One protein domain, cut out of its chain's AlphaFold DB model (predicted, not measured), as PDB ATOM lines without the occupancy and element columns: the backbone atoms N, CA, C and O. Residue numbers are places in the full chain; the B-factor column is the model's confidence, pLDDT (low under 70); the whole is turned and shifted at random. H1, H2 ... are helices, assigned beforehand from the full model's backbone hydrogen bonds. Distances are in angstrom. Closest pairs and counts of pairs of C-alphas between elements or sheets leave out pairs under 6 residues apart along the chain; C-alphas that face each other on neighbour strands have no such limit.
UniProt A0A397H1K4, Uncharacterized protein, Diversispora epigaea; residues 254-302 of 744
ATOM      1  N   VAL A 254     -36.480 -43.475 -40.702       91.06
ATOM      2  CA  VAL A 254     -36.985 -42.134 -41.041       91.06
ATOM      3  C   VAL A 254     -37.750 -42.152 -42.365       91.06
ATOM      4  O   VAL A 254     -38.760 -41.466 -42.493       91.06
ATOM      5  N   GLU A 255     -37.287 -42.920 -43.352       91.00
ATOM      6  CA  GLU A 255     -37.966 -43.076 -44.639       91.00
ATOM      7  C   GLU A 255     -39.332 -43.769 -44.471       91.00
ATOM      8  O   GLU A 255     -40.322 -43.268 -45.007       91.00
ATOM      9  N   GLN A 256     -39.425 -44.824 -43.651       89.25
ATOM     10  CA  GLN A 256     -40.694 -45.493 -43.332       89.25
ATOM     11  C   GLN A 256     -41.685 -44.565 -42.616       89.25
ATOM     12  O   GLN A 256     -42.853 -44.479 -42.996       89.25
ATOM     13  N   GLU A 257     -41.224 -43.807 -41.623       89.06
ATOM     14  CA  GLU A 257     -42.075 -42.850 -40.908       89.06
ATOM     15  C   GLU A 257     -42.465 -41.646 -41.781       89.06
ATOM     16  O   GLU A 257     -43.580 -41.123 -41.696       89.06
ATOM     17  N   ALA A 258     -41.596 -41.228 -42.702       86.75
ATOM     18  CA  ALA A 258     -41.905 -40.172 -43.660       86.75
ATOM     19  C   ALA A 258     -42.993 -40.580 -44.672       86.75
ATOM     20  O   ALA A 258     -43.757 -39.715 -45.122       86.75
ATOM     21  N   ILE A 259     -43.129 -41.873 -45.000       85.19
ATOM     22  CA  ILE A 259     -44.232 -42.382 -45.833       85.19
ATOM     23  C   ILE A 259     -45.582 -42.186 -45.138       85.19
ATOM     24  O   ILE A 259     -46.561 -41.921 -45.825       85.19
ATOM     25  N   LYS A 260     -45.653 -42.188 -43.803       84.25
ATOM     26  CA  LYS A 260     -46.902 -41.966 -43.047       84.25
ATOM     27  C   LYS A 260     -47.348 -40.493 -42.993       84.25
ATOM     28  O   LYS A 260     -48.391 -40.171 -42.444       84.25
ATOM     29  N   ASN A 261     -46.575 -39.586 -43.592       78.12
ATOM     30  CA  ASN A 261     -46.772 -38.131 -43.592       78.12
ATOM     31  C   ASN A 261     -46.733 -37.421 -42.234       78.12
ATOM     32  O   ASN A 261     -47.137 -36.257 -42.147       78.12
ATOM     33  N   TYR A 262     -46.215 -38.045 -41.181       78.56
ATOM     34  CA  TYR A 262     -46.082 -37.356 -39.900       78.56
ATOM     35  C   TYR A 262     -45.189 -36.107 -40.003       78.56
ATOM     36  O   TYR A 262     -44.409 -35.919 -40.952       78.56
ATOM     37  N   ARG A 263     -45.332 -35.181 -39.047       74.06
ATOM     38  CA  ARG A 263     -44.497 -33.972 -39.013       74.06
ATOM     39  C   ARG A 263     -43.038 -34.346 -38.705       74.06
ATOM     40  O   ARG A 263     -42.813 -35.282 -37.944       74.06
ATOM     41  N   PRO A 264     -42.037 -33.617 -39.235       84.19
ATOM     42  CA  PRO A 264     -40.628 -33.933 -38.994       84.19
ATOM     43  C   PRO A 264     -40.222 -34.062 -37.511       84.19
ATOM     44  O   PRO A 264     -39.447 -34.969 -37.220       84.19
ATOM     45  N   PRO A 265     -40.735 -33.240 -36.566       83.00
ATOM     46  CA  PRO A 265     -40.481 -33.449 -35.138       83.00
ATOM     47  C   PRO A 265     -41.084 -34.752 -34.599       83.00
ATOM     48  O   PRO A 265     -40.407 -35.472 -33.880       83.00
ATOM     49  N   ALA A 266     -42.310 -35.099 -35.005       84.88
ATOM     50  CA  ALA A 266     -42.964 -36.345 -34.595       84.88
ATOM     51  C   ALA A 266     -42.229 -37.580 -35.140       84.88
ATOM     52  O   ALA A 266     -41.987 -38.525 -34.400       84.88
ATOM     53  N   ILE A 267     -41.787 -37.532 -36.404       88.69
ATOM     54  CA  ILE A 267     -40.930 -38.568 -36.997       88.69
ATOM     55  C   ILE A 267     -39.627 -38.696 -36.202       88.69
ATOM     56  O   ILE A 267     -39.188 -39.802 -35.906       88.69
ATOM     57  N   LEU A 268     -38.998 -37.570 -35.849       90.19
ATOM     58  CA  LEU A 268     -37.755 -37.575 -35.082       90.19
ATOM     59  C   LEU A 268     -37.942 -38.213 -33.699       90.19
ATOM     60  O   LEU A 268     -37.093 -39.005 -33.301       90.19
ATOM     61  N   SER A 269     -39.023 -37.880 -32.989       88.50
ATOM     62  CA  SER A 269     -39.341 -38.466 -31.682       88.50
ATOM     63  C   SER A 269     -39.640 -39.960 -31.788       88.50
ATOM     64  O   SER A 269     -39.011 -40.735 -31.078       88.50
ATOM     65  N   ALA A 270     -40.486 -40.377 -32.734       90.62
ATOM     66  CA  ALA A 270     -40.829 -41.787 -32.936       90.62
ATOM     67  C   ALA A 270     -39.600 -42.640 -33.294       90.62
ATOM     68  O   ALA A 270     -39.404 -43.727 -32.757       90.62
ATOM     69  N   VAL A 271     -38.721 -42.129 -34.165       92.00
ATOM     70  CA  VAL A 271     -37.462 -42.812 -34.501       92.00
ATOM     71  C   VAL A 271     -36.521 -42.847 -33.294       92.00
ATOM     72  O   VAL A 271     -35.859 -43.858 -33.078       92.00
ATOM     73  N   LYS A 272     -36.457 -41.775 -32.492       91.25
ATOM     74  CA  LYS A 272     -35.643 -41.731 -31.267       91.25
ATOM     75  C   LYS A 272     -36.073 -42.781 -30.250       91.25
ATOM     76  O   LYS A 272     -35.223 -43.503 -29.735       91.25
ATOM     77  N   GLU A 273     -37.369 -42.856 -29.996       90.31
ATOM     78  CA  GLU A 273     -37.992 -43.806 -29.079       90.31
ATOM     79  C   GLU A 273     -37.746 -45.243 -29.549       90.31
ATOM     80  O   GLU A 273     -37.075 -46.007 -28.859       90.31
ATOM     81  N   TYR A 274     -38.121 -45.563 -30.793       89.50
ATOM     82  CA  TYR A 274     -37.945 -46.904 -31.354       89.50
ATOM     83  C   TYR A 274     -36.490 -47.383 -31.310       89.50
ATOM     84  O   TYR A 274     -36.204 -48.517 -30.929       89.50
ATOM     85  N   VAL A 275     -35.540 -46.526 -31.691       88.19
ATOM     86  CA  VAL A 275     -34.120 -46.901 -31.728       88.19
ATOM     87  C   VAL A 275     -33.542 -47.093 -30.324       88.19
ATOM     88  O   VAL A 275     -32.691 -47.965 -30.134       88.19
ATOM     89  N   THR A 276     -34.005 -46.310 -29.349       85.81
ATOM     90  CA  THR A 276     -33.566 -46.425 -27.951       85.81
ATOM     91  C   THR A 276     -34.138 -47.683 -27.300       85.81
ATOM     92  O   THR A 276     -33.411 -48.382 -26.605       85.81
ATOM     93  N   GLU A 277     -35.400 -48.018 -27.573       84.94
ATOM     94  CA  GLU A 277     -36.079 -49.164 -26.961       84.94
ATOM     95  C   GLU A 277     -35.775 -50.510 -27.631       84.94
ATOM     96  O   GLU A 277     -35.777 -51.541 -26.960       84.94
ATOM     97  N   LYS A 278     -35.562 -50.534 -28.956       82.50
ATOM     98  CA  LYS A 278     -35.510 -51.785 -29.738       82.50
ATOM     99  C   LYS A 278     -34.152 -52.112 -30.352       82.50
ATOM    100  O   LYS A 278     -33.955 -53.256 -30.746       82.50
ATOM    101  N   MET A 279     -33.244 -51.144 -30.501       79.25
ATOM    102  CA  MET A 279     -32.010 -51.339 -31.282       79.25
ATOM    103  C   MET A 279     -30.706 -51.061 -30.529       79.25
ATOM    104  O   MET A 279     -29.651 -51.339 -31.091       79.25
ATOM    105  N   ASP A 280     -30.746 -50.546 -29.295       83.00
ATOM    106  CA  ASP A 280     -29.541 -50.192 -28.520       83.00
ATOM    107  C   ASP A 280     -28.577 -49.256 -29.297       83.00
ATOM    108  O   ASP A 280     -27.358 -49.390 -29.273       83.00
ATOM    109  N   LEU A 281     -29.123 -48.295 -30.061       84.69
ATOM    110  CA  LEU A 281     -28.345 -47.315 -30.849       84.69
ATOM    111  C   LEU A 281     -28.619 -45.869 -30.405       84.69
ATOM    112  O   LEU A 281     -28.667 -44.942 -31.224       84.69
ATOM    113  N   SER A 282     -28.803 -45.663 -29.100       82.56
ATOM    114  CA  SER A 282     -29.130 -44.359 -28.503       82.56
ATOM    115  C   SER A 282     -28.094 -43.274 -28.846       82.56
ATOM    116  O   SER A 282     -28.464 -42.155 -29.217       82.56
ATOM    117  N   ALA A 283     -26.799 -43.617 -28.829       81.25
ATOM    118  CA  ALA A 283     -25.700 -42.719 -29.190       81.25
ATOM    119  C   ALA A 283     -25.783 -42.242 -30.653       81.25
ATOM    120  O   ALA A 283     -25.680 -41.045 -30.923       81.25
ATOM    121  N   SER A 284     -26.057 -43.151 -31.595       81.25
ATOM    122  CA  SER A 284     -26.169 -42.822 -33.022       81.25
ATOM    123  C   SER A 284     -27.389 -41.955 -33.334       81.25
ATOM    124  O   SER A 284     -27.331 -41.073 -34.191       81.25
ATOM    125  N   VAL A 285     -28.503 -42.187 -32.638       84.75
ATOM    126  CA  VAL A 285     -29.745 -41.432 -32.837       84.75
ATOM    127  C   VAL A 285     -29.703 -40.043 -32.185       84.75
ATOM    128  O   VAL A 285     -30.382 -39.126 -32.656       84.75
ATOM    129  N   LYS A 286     -28.881 -39.839 -31.145       84.12
ATOM    130  CA  LYS A 286     -28.658 -38.518 -30.527       84.12
ATOM    131  C   LYS A 286     -28.192 -37.480 -31.552       84.12
ATOM    132  O   LYS A 286     -28.597 -36.321 -31.482       84.12
ATOM    133  N   GLU A 287     -27.409 -37.918 -32.533       83.12
ATOM    134  CA  GLU A 287     -26.847 -37.078 -33.593       83.12
ATOM    135  C   GLU A 287     -27.813 -36.849 -34.777       83.12
ATOM    136  O   GLU A 287     -27.535 -36.040 -35.672       83.12
ATOM    137  N   LEU A 288     -28.986 -37.503 -34.783       85.69
ATOM    138  CA  LEU A 288     -30.022 -37.293 -35.795       85.69
ATOM    139  C   LEU A 288     -30.692 -35.924 -35.602       85.69
ATOM    140  O   LEU A 288     -31.360 -35.649 -34.604       85.69
ATOM    141  N   ARG A 289     -30.548 -35.053 -36.605       85.25
ATOM    142  CA  ARG A 289     -31.089 -33.683 -36.581       85.25
ATOM    143  C   ARG A 289     -32.442 -33.588 -37.277       85.25
ATOM    144  O   ARG A 289     -32.625 -34.139 -38.362       85.25
ATOM    145  N   THR A 290     -33.327 -32.726 -36.773       82.31
ATOM    146  CA  THR A 290     -34.632 -32.419 -37.396       82.31
ATOM    147  C   THR A 290     -34.495 -31.999 -38.859       82.31
ATOM    148  O   THR A 290     -35.255 -32.436 -39.718       82.31
ATOM    149  N   LYS A 291     -33.467 -31.206 -39.189       82.06
ATOM    150  CA  LYS A 291     -33.187 -30.781 -40.570       82.06
ATOM    151  C   LYS A 291     -32.886 -31.953 -41.510       82.06
ATOM    152  O   LYS A 291     -33.190 -31.882 -42.698       82.06
ATOM    153  N   GLU A 292     -32.272 -33.017 -41.005       83.44
ATOM    154  CA  GLU A 292     -31.980 -34.217 -41.789       83.44
ATOM    155  C   GLU A 292     -33.258 -35.003 -42.085       83.44
ATOM    156  O   GLU A 292     -33.494 -35.346 -43.243       83.44
ATOM    157  N   VAL A 293     -34.137 -35.153 -41.089       86.19
ATOM    158  CA  VAL A 293     -35.482 -35.732 -41.251       86.19
ATOM    159  C   VAL A 293     -36.305 -34.950 -42.278       86.19
ATOM    160  O   VAL A 293     -36.885 -35.547 -43.181       86.19
ATOM    161  N   VAL A 294     -36.288 -33.612 -42.217       81.75
ATOM    162  CA  VAL A 294     -36.947 -32.748 -43.216       81.75
ATOM    163  C   VAL A 294     -36.411 -33.020 -44.623       81.75
ATOM    164  O   VAL A 294     -37.190 -33.165 -45.561       81.75
ATOM    165  N   ASN A 295     -35.088 -33.115 -44.785       84.38
ATOM    166  CA  ASN A 295     -34.471 -33.375 -46.086       84.38
ATOM    167  C   ASN A 295     -34.819 -34.768 -46.634       84.38
ATOM    168  O   ASN A 295     -34.978 -34.921 -47.844       84.38
ATOM    169  N   ILE A 296     -34.904 -35.781 -45.766       84.56
ATOM    170  CA  ILE A 296     -35.306 -37.141 -46.143       84.56
ATOM    171  C   ILE A 296     -36.783 -37.148 -46.552       84.56
ATOM    172  O   ILE A 296     -37.098 -37.565 -47.667       84.56
ATOM    173  N   LYS A 297     -37.671 -36.574 -45.727       82.62
ATOM    174  CA  LYS A 297     -39.100 -36.423 -46.040       82.62
ATOM    175  C   LYS A 297     -39.312 -35.683 -47.362       82.62
ATOM    176  O   LYS A 297     -40.094 -36.132 -48.196       82.62
ATOM    177  N   TYR A 298     -38.567 -34.602 -47.597       79.31
ATOM    178  CA  TYR A 298     -38.602 -33.844 -48.850       79.31
ATOM    179  C   TYR A 298     -38.239 -34.698 -50.071       79.31
ATOM    180  O   TYR A 298     -38.847 -34.543 -51.126       79.31
ATOM    181  N   LYS A 299     -37.261 -35.604 -49.957       81.50
ATOM    182  CA  LYS A 299     -36.885 -36.494 -51.067       81.50
ATOM    183  C   LYS A 299     -37.959 -37.532 -51.381       81.50
ATOM    184  O   LYS A 299     -38.092 -37.888 -52.544       81.50
ATOM    185  N   ILE A 300     -38.700 -37.995 -50.373       80.25
ATOM    186  CA  ILE A 300     -39.758 -38.999 -50.548       80.25
ATOM    187  C   ILE A 300     -41.045 -38.360 -51.077       80.25
ATOM    188  O   ILE A 300     -41.639 -38.866 -52.022       80.25
ATOM    189  N   ARG A 301     -41.481 -37.244 -50.478       68.69
ATOM    190  CA  ARG A 301     -42.798 -36.633 -50.744       68.69
ATOM    191  C   ARG A 301     -42.761 -35.366 -51.605       68.69
ATOM    192  O   ARG A 301     -43.803 -34.866 -52.016       68.69
ATOM    193  N   GLY A 302     -41.581 -34.831 -51.906       61.47
ATOM    194  CA  GLY A 302     -41.435 -33.584 -52.656       61.47
ATOM    195  C   GLY A 302     -41.745 -32.324 -51.832       61.47
ATOM    196  O   GLY A 302     -41.834 -32.344 -50.607       61.47
TER     197      GLY A 302
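What this domain is: This is residues 254 to 302 of the 744 residues of an uncharacterized protein of Diversispora epigaea (UniProt A0A397H1K4). The longest helix, H2, makes the middle of a small body of four helices: H1 and H4 pack on each other and on H2 toward its first end, where H4 meets residues 264 to 268 about perpendicular to H2, and H3 folds back on residues 272 to 276 near its last end. H1 stands at a steep tilt to both H2 and H4, and the body is elongated, from Asp 280 in the link between H2 and H3 at one end to Gly 302, just after H4, at the other. The printed part has 49 residues, with four named helices in the order H1, H2, H3, H4 and no named strand: the class is all helix. The whole is compact, with a radius of gyration of the C-alphas of 10.4 A, and the C-alphas span 31 by 18 by 13 A along their three main axes.

How they stand to each other: H1, residues 254 to 259, touches H2, residues 264 to 278, opposite ways at a steep tilt of 55 degrees; their closest C-alphas, those of Glu 257 and Ile 267, are 5.9 A apart. H2 is the hub, touching three helices. With residues 272 to 276 alone it touches H3, residues 282 to 286; the closest C-alphas, of Thr 276 and Ser 282, are 4.9 A apart. With residues 264 to 268 alone it touches H4, residues 290 to 301, about perpendicular at 76 degrees; the closest C-alphas, of Pro 264 and Val 294, are 5.7 A apart. H4 also touches H1, the same way at a steep tilt of 42 degrees; the C-alphas of Ala 258 and Lys 297 are closest, 5.3 A apart. H3 is apart from H1 and from H4. In H1, H2, H3 and H4 every O i to N i+4 pair is within hydrogen-bond range.

Where its parts are: H1 begins at C-alpha 254, (-36.985, -42.134, -41.041), and measures 8.7 A. H2 runs 20.7 A from C-alpha 264, (-40.628, -33.933, -38.994). H3 measures 6.2 A. H4, 16.2 A, ends at C-alpha 301, (-42.798, -36.633, -50.744).

The domain as a whole: The two C-alphas farthest apart, of Asp 280 and Gly 302, are 31.6 A apart. The printed part has no cut, and its three links are tight. Mean pLDDT of the printed part is 84.0; residues 301 to 302 are under 70.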